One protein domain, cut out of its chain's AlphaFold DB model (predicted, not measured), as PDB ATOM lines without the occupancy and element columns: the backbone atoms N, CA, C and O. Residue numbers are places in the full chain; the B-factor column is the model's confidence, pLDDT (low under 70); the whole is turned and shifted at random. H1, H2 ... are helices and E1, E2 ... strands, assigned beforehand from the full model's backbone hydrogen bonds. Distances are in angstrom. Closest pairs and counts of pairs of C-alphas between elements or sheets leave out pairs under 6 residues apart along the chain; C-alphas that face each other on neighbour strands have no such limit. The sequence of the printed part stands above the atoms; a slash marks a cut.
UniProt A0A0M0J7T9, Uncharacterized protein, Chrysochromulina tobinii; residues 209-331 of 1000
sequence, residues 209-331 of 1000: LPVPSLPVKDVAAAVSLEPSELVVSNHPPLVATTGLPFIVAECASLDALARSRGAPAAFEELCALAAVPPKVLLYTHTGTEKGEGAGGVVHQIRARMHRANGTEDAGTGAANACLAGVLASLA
ATOM      1  N   LEU A 209     156.302 178.407 169.950       88.00
ATOM      2  CA  LEU A 209     156.364 179.837 169.645       88.00
ATOM      3  C   LEU A 209     155.948 180.077 168.184       88.00
ATOM      4  O   LEU A 209     156.819 180.244 167.328       88.00
ATOM      5  N   PRO A 210     154.640 180.048 167.860       85.25
ATOM      6  CA  PRO A 210     154.164 180.173 166.481       85.25
ATOM      7  C   PRO A 210     154.571 181.501 165.826       85.25
ATOM      8  O   PRO A 210     154.832 181.531 164.626       85.25
ATOM      9  N   VAL A 211     154.688 182.580 166.611       88.44
ATOM     10  CA  VAL A 211     155.250 183.862 166.163       88.44
ATOM     11  C   VAL A 211     156.354 184.272 167.141       88.44
ATOM     12  O   VAL A 211     156.059 184.824 168.199       88.44
ATOM     13  N   PRO A 212     157.637 184.013 166.835       83.94
ATOM     14  CA  PRO A 212     158.734 184.202 167.790       83.94
ATOM     15  C   PRO A 212     159.114 185.672 168.030       83.94
ATOM     16  O   PRO A 212     159.915 185.952 168.917       83.94
ATOM     17  N   SER A 213     158.578 186.611 167.240       89.69
ATOM     18  CA  SER A 213     158.786 188.048 167.426       89.69
ATOM     19  C   SER A 213     157.649 188.855 166.798       89.69
ATOM     20  O   SER A 213     157.285 188.637 165.645       89.69
ATOM     21  N   LEU A 214     157.164 189.849 167.534       90.62
ATOM     22  CA  LEU A 214     156.210 190.876 167.131       90.62
ATOM     23  C   LEU A 214     156.853 192.262 167.287       90.62
ATOM     24  O   LEU A 214     157.747 192.435 168.124       90.62
ATOM     25  N   PRO A 215     156.434 193.275 166.508       92.88
ATOM     26  CA  PRO A 215     157.017 194.600 166.638       92.88
ATOM     27  C   PRO A 215     156.592 195.265 167.955       92.88
ATOM     28  O   PRO A 215     155.409 195.398 168.266       92.88
ATOM     29  N   VAL A 216     157.580 195.744 168.716       92.62
ATOM     30  CA  VAL A 216     157.379 196.350 170.046       92.62
ATOM     31  C   VAL A 216     156.429 197.549 170.028       92.62
ATOM     32  O   VAL A 216     155.661 197.728 170.965       92.62
ATOM     33  N   LYS A 217     156.443 198.341 168.948       93.25
ATOM     34  CA  LYS A 217     155.583 199.521 168.796       93.25
ATOM     35  C   LYS A 217     154.094 199.156 168.781       93.25
ATOM     36  O   LYS A 217     153.297 199.870 169.375       93.25
ATOM     37  N   ASP A 218     153.748 198.038 168.145       91.94
ATOM     38  CA  ASP A 218     152.363 197.630 167.918       91.94
ATOM     39  C   ASP A 218     151.811 196.963 169.187       91.94
ATOM     40  O   ASP A 218     150.692 197.241 169.612       91.94
ATOM     41  N   VAL A 219     152.647 196.175 169.878       91.75
ATOM     42  CA  VAL A 219     152.303 195.611 171.193       91.75
ATOM     43  C   VAL A 219     152.153 196.707 172.246       91.75
ATOM     44  O   VAL A 219     151.174 196.687 172.984       91.75
ATOM     45  N   ALA A 220     153.069 197.681 172.302       92.50
ATOM     46  CA  ALA A 220     152.999 198.793 173.251       92.50
ATOM     47  C   ALA A 220     151.751 199.666 173.026       92.50
ATOM     48  O   ALA A 220     151.029 199.955 173.982       92.50
ATOM     49  N   ALA A 221     151.433 199.987 171.764       91.44
ATOM     50  CA  ALA A 221     150.220 200.720 171.405       91.44
ATOM     51  C   ALA A 221     148.943 199.977 171.832       91.44
ATOM     52  O   ALA A 221     148.045 200.592 172.407       91.44
ATOM     53  N   ALA A 222     148.878 198.655 171.631       89.56
ATOM     54  CA  ALA A 222     147.725 197.842 172.024       89.56
ATOM     55  C   ALA A 222     147.462 197.843 173.540       89.56
ATOM     56  O   ALA A 222     146.316 197.697 173.961       89.56
ATOM     57  N   VAL A 223     148.488 198.043 174.374       91.12
ATOM     58  CA  VAL A 223     148.357 198.086 175.844       91.12
ATOM     59  C   VAL A 223     148.527 199.483 176.447       91.12
ATOM     60  O   VAL A 223     148.691 199.613 177.664       91.12
ATOM     61  N   SER A 224     148.433 200.529 175.619       92.00
ATOM     62  CA  SER A 224     148.541 201.938 176.025       92.00
ATOM     63  C   SER A 224     149.844 202.270 176.767       92.00
ATOM     64  O   SER A 224     149.832 203.015 177.749       92.00
ATOM     65  N   LEU A 225     150.962 201.695 176.320       93.19
ATOM     66  CA  LEU A 225     152.307 201.953 176.842       93.19
ATOM     67  C   LEU A 225     153.216 202.544 175.762       93.19
ATOM     68  O   LEU A 225     152.994 202.358 174.565       93.19
ATOM     69  N   GLU A 226     154.282 203.215 176.188       93.12
ATOM     70  CA  GLU A 226     155.352 203.637 175.286       93.12
ATOM     71  C   GLU A 226     156.253 202.442 174.924       93.12
ATOM     72  O   GLU A 226     156.548 201.611 175.786       93.12
ATOM     73  N   PRO A 227     156.798 202.352 173.693       94.44
ATOM     74  CA  PRO A 227     157.664 201.236 173.293       94.44
ATOM     75  C   PRO A 227     158.889 201.040 174.197       94.44
ATOM     76  O   PRO A 227     159.379 199.924 174.343       94.44
ATOM     77  N   SER A 228     159.378 202.120 174.819       91.69
ATOM     78  CA  SER A 228     160.500 202.085 175.772       91.69
ATOM     79  C   SER A 228     160.165 201.442 177.125       91.69
ATOM     80  O   SER A 228     161.072 201.117 177.887       91.69
ATOM     81  N   GLU A 229     158.879 201.247 177.424       92.88
ATOM     82  CA  GLU A 229     158.397 200.630 178.664       92.88
ATOM     83  C   GLU A 229     158.280 199.103 178.560       92.88
ATOM     84  O   GLU A 229     157.999 198.442 179.564       92.88
ATOM     85  N   LEU A 230     158.524 198.534 177.375       93.12
ATOM     86  CA  LEU A 230     158.638 197.096 177.160       93.12
ATOM     87  C   LEU A 230     160.111 196.675 177.115       93.12
ATOM     88  O   LEU A 230     160.936 197.269 176.418       93.12
ATOM     89  N   VAL A 231     160.443 195.620 177.852       90.38
ATOM     90  CA  VAL A 231     161.785 195.040 177.889       90.38
ATOM     91  C   VAL A 231     161.908 194.050 176.742       90.38
ATOM     92  O   VAL A 231     161.221 193.038 176.705       90.38
ATOM     93  N   VAL A 232     162.811 194.341 175.807       90.56
ATOM     94  CA  VAL A 232     163.089 193.473 174.647       90.56
ATOM     95  C   VAL A 232     164.419 192.725 174.759       90.56
ATOM     96  O   VAL A 232     164.759 191.932 173.887       90.56
ATOM     97  N   SER A 233     165.203 192.991 175.812       83.44
ATOM     98  CA  SER A 233     166.533 192.400 176.009       83.44
ATOM     99  C   SER A 233     166.492 190.934 176.432       83.44
ATOM    100  O   SER A 233     167.435 190.206 176.133       83.44
ATOM    101  N   ASN A 234     165.430 190.512 177.125       82.50
ATOM    102  CA  ASN A 234     165.241 189.123 177.542       82.50
ATOM    103  C   ASN A 234     164.558 188.320 176.432       82.50
ATOM    104  O   ASN A 234     165.068 187.284 176.012       82.50
ATOM    105  N   HIS A 235     163.446 188.836 175.904       89.62
ATOM    106  CA  HIS A 235     162.820 188.347 174.680       89.62
ATOM    107  C   HIS A 235     162.045 189.483 173.989       89.62
ATOM    108  O   HIS A 235     161.545 190.378 174.674       89.62
ATOM    109  N   PRO A 236     161.909 189.482 172.649       91.56
ATOM    110  CA  PRO A 236     160.954 190.367 171.988       91.56
ATOM    111  C   PRO A 236     159.517 189.956 172.359       91.56
ATOM    112  O   PRO A 236     159.292 188.790 172.705       91.56
ATOM    113  N   PRO A 237     158.519 190.852 172.245       93.75
ATOM    114  CA  PRO A 237     157.124 190.434 172.290       93.75
ATOM    115  C   PRO A 237     156.892 189.299 171.293       93.75
ATOM    116  O   PRO A 237     157.406 189.355 170.179       93.75
ATOM    117  N   LEU A 238     156.174 188.256 171.684       92.69
ATOM    118  CA  LEU A 238     156.030 187.034 170.888       92.69
ATOM    119  C   LEU A 238     154.656 186.403 171.111       92.69
ATOM    120  O   LEU A 238     153.944 186.794 172.031       92.69
ATOM    121  N   VAL A 239     154.293 185.421 170.292       91.06
ATOM    122  CA  VAL A 239     153.131 184.557 170.518       91.06
ATOM    123  C   VAL A 239     153.613 183.210 171.040       91.06
ATOM    124  O   VAL A 239     154.437 182.557 170.401       91.06
ATOM    125  N   ALA A 240     153.068 182.793 172.178       87.50
ATOM    126  CA  ALA A 240     153.328 181.513 172.824       87.50
ATOM    127  C   ALA A 240     152.035 180.700 172.944       87.50
ATOM    128  O   ALA A 240     150.971 181.274 173.169       87.50
ATOM    129  N   THR A 241     152.115 179.375 172.806       85.31
ATOM    130  CA  THR A 241     150.959 178.478 172.961       85.31
ATOM    131  C   THR A 241     151.347 177.148 173.607       85.31
ATOM    132  O   THR A 241     152.438 176.622 173.380       85.31
ATOM    133  N   THR A 242     150.420 176.600 174.389       75.69
ATOM    134  CA  THR A 242     150.386 175.204 174.865       75.69
ATOM    135  C   THR A 242     149.009 174.575 174.575       75.69
ATOM    136  O   THR A 242     148.505 173.777 175.365       75.69
ATOM    137  N   GLY A 243     148.345 175.045 173.510       75.19
ATOM    138  CA  GLY A 243     146.974 174.700 173.103       75.19
ATOM    139  C   GLY A 243     146.066 175.919 172.870       75.19
ATOM    140  O   GLY A 243     145.129 175.856 172.080       75.19
ATOM    141  N   LEU A 244     146.361 177.062 173.506       80.38
ATOM    142  CA  LEU A 244     145.712 178.355 173.250       80.38
ATOM    143  C   LEU A 244     146.791 179.453 173.149       80.38
ATOM    144  O   LEU A 244     147.604 179.557 174.070       80.38
ATOM    145  N   PRO A 245     146.839 180.247 172.060       84.81
ATOM    146  CA  PRO A 245     147.896 181.233 171.852       84.81
ATOM    147  C   PRO A 245     147.677 182.528 172.644       84.81
ATOM    148  O   PRO A 245     146.562 183.041 172.727       84.81
ATOM    149  N   PHE A 246     148.770 183.090 173.163       87.50
ATOM    150  CA  PHE A 246     148.817 184.376 173.863       87.50
ATOM    151  C   PHE A 246     149.991 185.217 173.365       87.50
ATOM    152  O   PHE A 246     151.078 184.688 173.127       87.50
ATOM    153  N   ILE A 247     149.795 186.532 173.265       91.50
ATOM    154  CA  ILE A 247     150.891 187.482 173.056       91.50
ATOM    155  C   ILE A 247     151.540 187.740 174.415       91.50
ATOM    156  O   ILE A 247     150.852 188.152 175.343       91.50
ATOM    157  N   VAL A 248     152.844 187.514 174.550       91.12
ATOM    158  CA  VAL A 248     153.577 187.679 175.815       91.12
ATOM    159  C   VAL A 248     154.628 188.774 175.664       91.12
ATOM    160  O   VAL A 248     155.421 188.742 174.721       91.12
ATOM    161  N   ALA A 249     154.655 189.728 176.597       93.00
ATOM    162  CA  ALA A 249     155.659 190.791 176.636       93.00
ATOM    163  C   ALA A 249     156.066 191.153 178.071       93.00
ATOM    164  O   ALA A 249     155.253 191.123 178.996       93.00
ATOM    165  N   GLU A 250     157.333 191.522 178.249       93.06
ATOM    166  CA  GLU A 250     157.877 191.957 179.534       93.06
ATOM    167  C   GLU A 250     157.803 193.486 179.673       93.06
ATOM    168  O   GLU A 250     158.166 194.229 178.760       93.06
ATOM    169  N   CYS A 251     157.353 193.973 180.828       91.44
ATOM    170  CA  CYS A 251     157.318 195.385 181.194       91.44
ATOM    171  C   CYS A 251     158.548 195.779 182.019       91.44
ATOM    172  O   CYS A 251     158.960 195.068 182.937       91.44
ATOM    173  N   ALA A 252     159.051 196.991 181.775       87.94
ATOM    174  CA  ALA A 252     160.232 197.542 182.437       87.94
ATOM    175  C   ALA A 252     160.037 197.833 183.933       87.94
ATOM    176  O   ALA A 252     161.016 197.982 184.664       87.94
ATOM    177  N   SER A 253     158.791 197.952 184.404       83.31
ATOM    178  CA  SER A 253     158.494 198.197 185.816       83.31
ATOM    179  C   SER A 253     157.072 197.794 186.213       83.31
ATOM    180  O   SER A 253     156.176 197.658 185.376       83.31
ATOM    181  N   LEU A 254     156.851 197.690 187.527       75.19
ATOM    182  CA  LEU A 254     155.523 197.543 188.126       75.19
ATOM    183  C   LEU A 254     154.587 198.722 187.828       75.19
ATOM    184  O   LEU A 254     153.383 198.512 187.720       75.19
ATOM    185  N   ASP A 255     155.120 199.940 187.683       77.75
ATOM    186  CA  ASP A 255     154.326 201.126 187.342       77.75
ATOM    187  C   ASP A 255     153.784 201.045 185.908       77.75
ATOM    188  O   ASP A 255     152.585 201.218 185.690       77.75
ATOM    189  N   ALA A 256     154.638 200.676 184.947       80.75
ATOM    190  CA  ALA A 256     154.224 200.440 183.564       80.75
ATOM    191  C   ALA A 256     153.164 199.327 183.491       80.75
ATOM    192  O   ALA A 256     152.111 199.493 182.873       80.75
ATOM    193  N   LEU A 257     153.378 198.223 184.214       83.06
ATOM    194  CA  LEU A 257     152.394 197.146 184.296       83.06
ATOM    195  C   LEU A 257     151.057 197.638 184.890       83.06
ATOM    196  O   LEU A 257     149.996 197.316 184.355       83.06
ATOM    197  N   ALA A 258     151.077 198.454 185.948       76.44
ATOM    198  CA  ALA A 258     149.875 198.997 186.592       76.44
ATOM    199  C   ALA A 258     149.111 200.015 185.724       76.44
ATOM    200  O   ALA A 258     147.879 200.070 185.785       76.44
ATOM    201  N   ARG A 259     149.813 200.795 184.895       84.19
ATOM    202  CA  ARG A 259     149.203 201.770 183.975       84.19
ATOM    203  C   ARG A 259     148.691 201.168 182.672       84.19
ATOM    204  O   ARG A 259     147.851 201.800 182.039       84.19
ATOM    205  N   SER A 260     149.143 199.971 182.294       85.56
ATOM    206  CA  SER A 260     148.700 199.314 181.059       85.56
ATOM    207  C   SER A 260     147.171 199.159 180.981       85.56
ATOM    208  O   SER A 260     146.510 198.810 181.974       85.56
ATOM    209  N   ARG A 261     146.615 199.428 179.794       84.19
ATOM    210  CA  ARG A 261     145.184 199.328 179.454       84.19
ATOM    211  C   ARG A 261     145.029 198.907 177.998       84.19
ATOM    212  O   ARG A 261     145.715 199.451 177.137       84.19
ATOM    213  N   GLY A 262     144.101 197.998 177.712       82.94
ATOM    214  CA  GLY A 262     143.793 197.636 176.330       82.94
ATOM    215  C   GLY A 262     143.270 198.829 175.523       82.94
ATOM    216  O   GLY A 262     142.359 199.524 175.966       82.94
ATOM    217  N   ALA A 263     143.845 199.054 174.342       84.62
ATOM    218  CA  ALA A 263     143.413 200.047 173.363       84.62
ATOM    219  C   ALA A 263     142.754 199.329 172.166       84.62
ATOM    220  O   ALA A 263     143.483 198.801 171.324       84.62
ATOM    221  N   PRO A 264     141.408 199.297 172.058       81.25
ATOM    222  CA  PRO A 264     140.698 198.432 171.106       81.25
ATOM    223  C   PRO A 264     141.145 198.568 169.643       81.25
ATOM    224  O   PRO A 264     141.412 197.562 168.990       81.25
ATOM    225  N   ALA A 265     141.329 199.800 169.154       81.25
ATOM    226  CA  ALA A 265     141.742 200.055 167.769       81.25
ATOM    227  C   ALA A 265     143.153 199.521 167.450       81.25
ATOM    228  O   ALA A 265     143.363 198.894 166.418       81.25
ATOM    229  N   ALA A 266     144.118 199.712 168.357       83.19
ATOM    230  CA  ALA A 266     145.475 199.181 168.194       83.19
ATOM    231  C   ALA A 266     145.532 197.658 168.421       83.19
ATOM    232  O   ALA A 266     146.381 196.967 167.860       83.19
ATOM    233  N   PHE A 267     144.608 197.121 169.224       83.12
ATOM    234  CA  PHE A 267     144.454 195.685 169.426       83.12
ATOM    235  C   PHE A 267     144.036 194.976 168.136       83.12
ATOM    236  O   PHE A 267     144.639 193.960 167.811       83.12
ATOM    237  N   GLU A 268     143.063 195.503 167.383       78.56
ATOM    238  CA  GLU A 268     142.621 194.931 166.097       78.56
ATOM    239  C   GLU A 268     143.766 194.830 165.077       78.56
ATOM    240  O   GLU A 268     143.962 193.778 164.462       78.56
ATOM    241  N   GLU A 269     144.585 195.878 164.960       81.44
ATOM    242  CA  GLU A 269     145.774 195.884 164.096       81.44
ATOM    243  C   GLU A 269     146.803 194.827 164.536       81.44
ATOM    244  O   GLU A 269     147.338 194.081 163.708       81.44
ATOM    245  N   LEU A 270     147.030 194.695 165.848       83.12
ATOM    246  CA  LEU A 270     147.919 193.680 166.413       83.12
ATOM    247  C   LEU A 270     147.405 192.246 166.172       83.12
ATOM    248  O   LEU A 270     148.214 191.355 165.911       83.12
ATOM    249  N   CYS A 271     146.086 192.012 166.200       74.25
ATOM    250  CA  CYS A 271     145.492 190.704 165.871       74.25
ATOM    251  C   CYS A 271     145.810 190.287 164.441       74.25
ATOM    252  O   CYS A 271     146.176 189.138 164.191       74.25
ATOM    253  N   ALA A 272     145.658 191.227 163.504       80.00
ATOM    254  CA  ALA A 272     145.913 190.987 162.091       80.00
ATOM    255  C   ALA A 272     147.391 190.645 161.845       80.00
ATOM    256  O   ALA A 272     147.696 189.769 161.039       80.00
ATOM    257  N   LEU A 273     148.301 191.285 162.588       78.25
ATOM    258  CA  LEU A 273     149.741 191.009 162.559       78.25
ATOM    259  C   LEU A 273     150.112 189.658 163.190       78.25
ATOM    260  O   LEU A 273     150.997 188.970 162.683       78.25
ATOM    261  N   ALA A 274     149.464 189.282 164.294       74.44
ATOM    262  CA  ALA A 274     149.788 188.071 165.047       74.44
ATOM    263  C   ALA A 274     149.102 186.801 164.509       74.44
ATOM    264  O   ALA A 274     149.507 185.699 164.875       74.44
ATOM    265  N   ALA A 275     148.074 186.946 163.661       75.50
ATOM    266  CA  ALA A 275     147.255 185.856 163.116       75.50
ATOM    267  C   ALA A 275     146.661 184.913 164.191       75.50
ATOM    268  O   ALA A 275     146.394 183.741 163.925       75.50
ATOM    269  N   VAL A 276     146.449 185.425 165.411       70.06
ATOM    270  CA  VAL A 276     145.885 184.706 166.565       70.06
ATOM    271  C   VAL A 276     144.889 185.594 167.323       70.06
ATOM    272  O   VAL A 276     145.027 186.820 167.290       70.06
ATOM    273  N   PRO A 277     143.886 185.017 168.017       64.25
ATOM    274  CA  PRO A 277     142.934 185.792 168.807       64.25
ATOM    275  C   PRO A 277     143.637 186.570 169.941       64.25
ATOM    276  O   PRO A 277     144.501 186.024 170.630       64.25
ATOM    277  N   PRO A 278     143.280 187.847 170.159       65.19
ATOM    278  CA  PRO A 278     144.074 188.766 170.969       65.19
ATOM    279  C   PRO A 278     143.864 188.622 172.475       65.19
ATOM    280  O   PRO A 278     142.900 189.138 173.052       65.19
ATOM    281  N   LYS A 279     144.846 188.022 173.141       82.56
ATOM    282  CA  LYS A 279     145.090 188.227 174.570       82.56
ATOM    283  C   LYS A 279     146.557 188.599 174.763       82.56
ATOM    284  O   LYS A 279     147.434 187.826 174.380       82.56
ATOM    285  N   VAL A 280     146.820 189.781 175.325       88.31
ATOM    286  CA  VAL A 280     148.187 190.251 175.617       88.31
ATOM    287  C   VAL A 280     148.466 190.068 177.101       88.31
ATOM    288  O   VAL A 280     147.872 190.756 177.925       88.31
ATOM    289  N   LEU A 281     149.368 189.147 177.432       89.12
ATOM    290  CA  LEU A 281     149.893 188.904 178.767       89.12
ATOM    291  C   LEU A 281     151.171 189.725 178.977       89.12
ATOM    292  O   LEU A 281     152.224 189.438 178.407       89.12
ATOM    293  N   LEU A 282     151.071 190.742 179.826       88.31
ATOM    294  CA  LEU A 282     152.194 191.551 180.278       88.31
ATOM    295  C   LEU A 282     152.714 191.020 181.606       88.31
ATOM    296  O   LEU A 282     151.912 190.709 182.484       88.31
ATOM    297  N   TYR A 283     154.031 190.971 181.795       87.81
ATOM    298  CA  TYR A 283     154.624 190.586 183.077       87.81
ATOM    299  C   TYR A 283     155.853 191.418 183.445       87.81
ATOM    300  O   TYR A 283     156.465 192.051 182.595       87.81
ATOM    301  N   THR A 284     156.224 191.439 184.723       82.75
ATOM    302  CA  THR A 284     157.467 192.054 185.205       82.75
ATOM    303  C   THR A 284     158.020 191.284 186.404       82.75
ATOM    304  O   THR A 284     157.259 190.696 187.180       82.75
ATOM    305  N   HIS A 285     159.343 191.280 186.570       78.00
ATOM    306  CA  HIS A 285     160.016 190.627 187.692       78.00
ATOM    307  C   HIS A 285     159.976 191.503 188.950       78.00
ATOM    308  O   HIS A 285     160.372 192.667 188.924       78.00
ATOM    309  N   THR A 286     159.535 190.939 190.076       68.94
ATOM    310  CA  THR A 286     159.397 191.661 191.353       68.94
ATOM    311  C   THR A 286     160.402 191.231 192.420       68.94
ATOM    312  O   THR A 286     160.527 191.912 193.434       68.94
ATOM    313  N   GLY A 287     161.137 190.138 192.199       60.69
ATOM    314  CA  GLY A 287     162.164 189.649 193.122       60.69
ATOM    315  C   GLY A 287     162.627 188.224 192.817       60.69
ATOM    316  O   GLY A 287     162.114 187.570 191.906       60.69
ATOM    317  N   THR A 288     163.594 187.735 193.594       59.22
ATOM    318  CA  THR A 288     164.012 186.325 193.611       59.22
ATOM    319  C   THR A 288     164.168 185.823 195.045       59.22
ATOM    320  O   THR A 288     164.634 186.549 195.921       59.22
ATOM    321  N   GLU A 289     163.797 184.568 195.285       52.84
ATOM    322  CA  GLU A 289     163.912 183.892 196.582       52.84
ATOM    323  C   GLU A 289     164.633 182.542 196.433       52.84
ATOM    324  O   GLU A 289     164.758 181.997 195.333       52.84
ATOM    325  N   LYS A 290     165.146 181.991 197.539       48.44
ATOM    326  CA  LYS A 290     165.712 180.633 197.555       48.44
ATOM    327  C   LYS A 290     164.576 179.620 197.699       48.44
ATOM    328  O   LYS A 290     163.824 179.708 198.661       48.44
ATOM    329  N   GLY A 291     164.479 178.664 196.778       49.47
ATOM    330  CA  GLY A 291     163.493 177.585 196.863       49.47
ATOM    331  C   GLY A 291     163.810 176.590 197.983       49.47
ATOM    332  O   GLY A 291     164.976 176.370 198.322       49.47
ATOM    333  N   GLU A 292     162.777 175.970 198.553       40.88
ATOM    334  CA  GLU A 292     162.934 174.869 199.507       40.88
ATOM    335  C   GLU A 292     163.272 173.567 198.754       40.88
ATOM    336  O   GLU A 292     162.490 173.074 197.945       40.88
ATOM    337  N   GLY A 293     164.471 173.018 198.995       47.12
ATOM    338  CA  GLY A 293     165.016 171.850 198.281       47.12
ATOM    339  C   GLY A 293     166.106 172.199 197.253       47.12
ATOM    340  O   GLY A 293     166.343 173.367 196.979       47.12
ATOM    341  N   ALA A 294     166.810 171.169 196.755       37.53
ATOM    342  CA  ALA A 294     168.040 171.121 195.927       37.53
ATOM    343  C   ALA A 294     168.500 172.372 195.114       37.53
ATOM    344  O   ALA A 294     168.776 172.276 193.922       37.53
ATOM    345  N   GLY A 295     168.681 173.530 195.756       41.50
ATOM    346  CA  GLY A 295     169.398 174.694 195.222       41.50
ATOM    347  C   GLY A 295     168.676 175.554 194.172       41.50
ATOM    348  O   GLY A 295     169.354 176.312 193.483       41.50
ATOM    349  N   GLY A 296     167.348 175.470 194.031       49.50
ATOM    350  CA  GLY A 296     166.589 176.260 193.045       49.50
ATOM    351  C   GLY A 296     166.408 177.744 193.415       49.50
ATOM    352  O   GLY A 296     166.307 178.093 194.591       49.50
ATOM    353  N   VAL A 297     166.336 178.623 192.406       51.34
ATOM    354  CA  VAL A 297     165.960 180.046 192.548       51.34
ATOM    355  C   VAL A 297     164.495 180.212 192.140       51.34
ATOM    356  O   VAL A 297     164.107 179.789 191.055       51.34
ATOM    357  N   VAL A 298     163.684 180.830 192.999       53.81
ATOM    358  CA  VAL A 298     162.279 181.163 192.728       53.81
ATOM    359  C   VAL A 298     162.218 182.594 192.212       53.81
ATOM    360  O   VAL A 298     162.652 183.514 192.897       53.81
ATOM    361  N   HIS A 299     161.683 182.799 191.010       58.62
ATOM    362  CA  HIS A 299     161.455 184.132 190.455       58.62
ATOM    363  C   HIS A 299     160.046 184.606 190.820       58.62
ATOM    364  O   HIS A 299     159.068 183.933 190.504       58.62
ATOM    365  N   GLN A 300     159.935 185.772 191.458       59.91
ATOM    366  CA  GLN A 300     158.647 186.422 191.691       59.91
ATOM    367  C   GLN A 300     158.296 187.286 190.484       59.91
ATOM    368  O   GLN A 300     159.085 188.137 190.063       59.91
ATOM    369  N   ILE A 301     157.120 187.042 189.914       70.31
ATOM    370  CA  ILE A 301     156.640 187.693 188.699       70.31
ATOM    371  C   ILE A 301     155.234 188.212 188.950       70.31
ATOM    372  O   ILE A 301     154.398 187.514 189.526       70.31
ATOM    373  N   ARG A 302     154.962 189.432 188.490       72.25
ATOM    374  CA  ARG A 302     153.616 190.001 188.458       72.25
ATOM    375  C   ARG A 302     153.171 190.158 187.017       72.25
ATOM    376  O   ARG A 302     153.947 190.661 186.212       72.25
ATOM    377  N   ALA A 303     151.943 189.749 186.708       78.25
ATOM    378  CA  ALA A 303     151.403 189.777 185.353       78.25
ATOM    379  C   ALA A 303     149.987 190.370 185.294       78.25
ATOM    380  O   ALA A 303     149.289 190.400 186.308       78.25
ATOM    381  N   ARG A 304     149.589 190.861 184.115       82.00
ATOM    382  CA  ARG A 304     148.239 191.343 183.769       82.00
ATOM    383  C   ARG A 304     147.916 190.939 182.338       82.00
ATOM    384  O   ARG A 304     148.807 190.974 181.491       82.00
ATOM    385  N   MET A 305     146.664 190.585 182.054       84.88
ATOM    386  CA  MET A 305     146.250 190.180 180.713       84.88
ATOM    387  C   MET A 305     145.150 191.090 180.171       84.88
ATOM    388  O   MET A 305     144.154 191.330 180.844       84.88
ATOM    389  N   HIS A 306     145.312 191.583 178.945       83.12
ATOM    390  CA  HIS A 306     144.357 192.485 178.294       83.12
ATOM    391  C   HIS A 306     143.673 191.804 177.108       83.12
ATOM    392  O   HIS A 306     144.323 191.087 176.341       83.12
ATOM    393  N   ARG A 307     142.366 192.045 176.960       76.56
ATOM    394  CA  ARG A 307     141.534 191.601 175.830       76.56
ATOM    395  C   ARG A 307     141.305 192.749 174.836       76.56
ATOM    396  O   ARG A 307     141.375 193.920 175.202       76.56
ATOM    397  N   ALA A 308     140.965 192.416 173.589       67.94
ATOM    398  CA  ALA A 308     140.720 193.413 172.536       67.94
ATOM    399  C   ALA A 308     139.538 194.361 172.797       67.94
ATOM    400  O   ALA A 308     139.546 195.490 172.323       67.94
ATOM    401  N   ASN A 309     138.555 193.956 173.604       67.31
ATOM    402  CA  ASN A 309     137.453 194.821 174.041       67.31
ATOM    403  C   ASN A 309     137.868 195.832 175.139       67.31
ATOM    404  O   ASN A 309     137.013 196.531 175.677       67.31
ATOM    405  N   GLY A 310     139.155 195.894 175.501       65.12
ATOM    406  CA  GLY A 310     139.694 196.804 176.513       65.12
ATOM    407  C   GLY A 310     139.545 196.316 177.958       65.12
ATOM    408  O   GLY A 310     140.018 196.998 178.870       65.12
ATOM    409  N   THR A 311     138.929 195.150 178.192       67.88
ATOM    410  CA  THR A 311     138.782 194.590 179.541       67.88
ATOM    411  C   THR A 311     140.027 193.811 179.964       67.88
ATOM    412  O   THR A 311     140.726 193.203 179.148       67.88
ATOM    413  N   GLU A 312     140.293 193.814 181.267       70.62
ATOM    414  CA  GLU A 312     141.335 192.989 181.871       70.62
ATOM    415  C   GLU A 312     140.803 191.578 182.142       70.62
ATOM    416  O   GLU A 312     139.637 191.390 182.481       70.62
ATOM    417  N   ASP A 313     141.665 190.588 181.963       67.69
ATOM    418  CA  ASP A 313     141.424 189.185 182.266       67.69
ATOM    419  C   ASP A 313     142.437 188.751 183.337       67.69
ATOM    420  O   ASP A 313     143.595 189.179 183.318       67.69
ATOM    421  N   ALA A 314     142.016 187.895 184.268       59.91
ATOM    422  CA  ALA A 314     142.835 187.427 185.383       59.91
ATOM    423  C   ALA A 314     144.106 186.670 184.941       59.91
ATOM    424  O   ALA A 314     145.001 186.452 185.757       59.91
ATOM    425  N   GLY A 315     144.216 186.271 183.665       60.72
ATOM    426  CA  GLY A 315     145.456 185.706 183.116       60.72
ATOM    427  C   GLY A 315     145.798 184.336 183.698       60.72
ATOM    428  O   GLY A 315     146.965 184.023 183.916       60.72
ATOM    429  N   THR A 316     144.788 183.518 183.996       62.25
ATOM    430  CA  THR A 316     144.957 182.245 184.710       62.25
ATOM    431  C   THR A 316     145.247 181.062 183.775       62.25
ATOM    432  O   THR A 316     145.067 181.121 182.557       62.25
ATOM    433  N   GLY A 317     145.720 179.949 184.351       66.12
ATOM    434  CA  GLY A 317     145.847 178.661 183.662       66.12
ATOM    435  C   GLY A 317     146.764 178.685 182.431       66.12
ATOM    436  O   GLY A 317     147.985 178.710 182.568       66.12
ATOM    437  N   ALA A 318     146.170 178.653 181.231       70.19
ATOM    438  CA  ALA A 318     146.868 178.529 179.945       70.19
ATOM    439  C   ALA A 318     147.827 179.698 179.655       70.19
ATOM    440  O   ALA A 318     148.914 179.483 179.118       70.19
ATOM    441  N   ALA A 319     147.470 180.916 180.075       74.12
ATOM    442  CA  ALA A 319     148.333 182.089 179.945       74.12
ATOM    443  C   ALA A 319     149.606 181.939 180.799       74.12
ATOM    444  O   ALA A 319     150.718 182.163 180.319       74.12
ATOM    445  N   ASN A 320     149.458 181.459 182.040       71.62
ATOM    446  CA  ASN A 320     150.584 181.175 182.934       71.62
ATOM    447  C   ASN A 320     151.441 180.005 182.441       71.62
ATOM    448  O   ASN A 320     152.660 180.068 182.557       71.62
ATOM    449  N   ALA A 321     150.836 178.965 181.857       70.62
ATOM    450  CA  ALA A 321     151.577 177.866 181.233       70.62
ATOM    451  C   ALA A 321     152.427 178.354 180.046       70.62
ATOM    452  O   ALA A 321     153.583 177.957 179.903       70.62
ATOM    453  N   CYS A 322     151.891 179.273 179.236       78.12
ATOM    454  CA  CYS A 322     152.638 179.903 178.150       78.12
ATOM    455  C   CYS A 322     153.777 180.780 178.679       78.12
ATOM    456  O   CYS A 322     154.902 180.646 178.206       78.12
ATOM    457  N   LEU A 323     153.532 181.613 179.696       79.62
ATOM    458  CA  LEU A 323     154.584 182.409 180.339       79.62
ATOM    459  C   LEU A 323     155.682 181.520 180.939       79.62
ATOM    460  O   LEU A 323     156.864 181.796 180.760       79.62
ATOM    461  N   ALA A 324     155.302 180.422 181.595       71.62
ATOM    462  CA  ALA A 324     156.233 179.427 182.114       71.62
ATOM    463  C   ALA A 324     157.116 178.842 181.009       71.62
ATOM    464  O   ALA A 324     158.332 178.767 181.170       71.62
ATOM    465  N   GLY A 325     156.511 178.464 179.879       73.62
ATOM    466  CA  GLY A 325     157.228 177.952 178.715       73.62
ATOM    467  C   GLY A 325     158.171 178.987 178.101       73.62
ATOM    468  O   GLY A 325     159.317 178.655 177.798       73.62
ATOM    469  N   VAL A 326     157.743 180.253 178.000       80.94
ATOM    470  CA  VAL A 326     158.593 181.361 177.534       80.94
ATOM    471  C   VAL A 326     159.799 181.509 178.451       80.94
ATOM    472  O   VAL A 326     160.925 181.428 177.974       80.94
ATOM    473  N   LEU A 327     159.597 181.626 179.761       76.00
ATOM    474  CA  LEU A 327     160.689 181.799 180.721       76.00
ATOM    475  C   LEU A 327     161.626 180.586 180.768       76.00
ATOM    476  O   LEU A 327     162.842 180.752 180.838       76.00
ATOM    477  N   ALA A 328     161.083 179.369 180.674       68.56
ATOM    478  CA  ALA A 328     161.878 178.148 180.597       68.56
ATOM    479  C   ALA A 328     162.714 178.081 179.308       68.56
ATOM    480  O   ALA A 328     163.849 177.616 179.341       68.56
ATOM    481  N   SER A 329     162.196 178.589 178.183       74.31
ATOM    482  CA  SER A 329     162.939 178.650 176.915       74.31
ATOM    483  C   SER A 329     164.148 179.592 176.958       74.31
ATOM    484  O   SER A 329     165.084 179.428 176.176       74.31
ATOM    485  N   LEU A 330     164.166 180.541 177.902       73.00
ATOM    486  CA  LEU A 330     165.254 181.503 178.083       73.00
ATOM    487  C   LEU A 330     166.449 180.937 178.878       73.00
ATOM    488  O   LEU A 330     167.470 181.616 178.984       73.00
ATOM    489  N   ALA A 331     166.379 179.702 179.401       56.16
ATOM    490  CA  ALA A 331     167.462 179.081 180.174       56.16
ATOM    491  C   ALA A 331     167.756 177.620 179.756       56.16
ATOM    492  O   ALA A 331     166.863 176.780 179.839       56.16
TER     493      ALA A 331
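This is residues 209 to 331 of the 1000 residues of an uncharacterized protein of Chrysochromulina tobinii (UniProt A0A0M0J7T9). A strongly twisted sheet of four strands, E2, E3, E4 and E5, has H4 packed on one face and H1 on the opposite face, with H3 beside H1 and H2 over E4. The long hairpin of E4 and E5 makes the longest axis, with residues 291 to 296 at its far tip. The printed part has 123 residues with four named helices and five named strands, in the order E1 H1 E2 E3 H2 H3 E4 E5 H4, and its class is mixed, helices and strands. The mixed sheet has the order E2, E3, E4, E5, with E3 and E4 parallel and the other pairs antiparallel. The whole is compact, with a radius of gyration of the C-alphas of 14.0 A, and elongated, spanning 48 by 31 by 26 A.

E1, residues 209 to 211, pairs with no named strand. H1, residues 216 to 222, is on the sheet at a height of 9.6 A and runs across the strands, at 75 degrees on the local plane to E3, residues 245 to 251. E2, residues 238 to 241, forms an antiparallel hairpin with E3; N 240 and O 246 are 2.9 A apart, within hydrogen-bond range. H2, residues 254 to 259, lies over E4, residues 279 to 290, and runs along it at 15 degrees on the local plane; their closest C-alphas, of Leu 254 and Thr 284, are 6.5 A apart. H3, residues 264 to 274, touches H1 at a steep tilt of 42 degrees, opposite ways, with the closest C-alphas, of Ala 222 and Ala 266, 4.6 A apart. E3, H2, H3 and E4 form a strand-helix-strand unit, two parallel neighbour strands joined through helices, with a right-handed crossover; N 249 and O 281 are 3.0 A apart. E4 and E5, residues 297 to 307, are an antiparallel hairpin, with N 282 and O 304 2.8 A apart. H4, residues 318 to 329, is on the face opposite to H1; its closest C-alpha to E2 is that of Cys 322, 5.6 A from Ala 240's. Every O i to N i+4 pair is within hydrogen-bond range in H1, H2 and H4, and 6 of 7 are in H3.

E1 begins at C-alpha 209 (156.364, 179.837, 169.645). E3 is 19.4 A long, H3 15.1 A and H4 16.4 A. E4 and E5 are each 31.8 A long, and E4 bends by 61 degrees at residue 287. H4 ends at C-alpha 329 (162.939, 178.650, 176.915).

The two C-alphas farthest apart, of Ala 265 and Ala 294, are 48.2 A apart. The printed part has no cut. The link from H1 to E2 is long, with 15 residues. Mean pLDDT of the printed part is 77.9; 28 residues are under 70, among them 286 to 300.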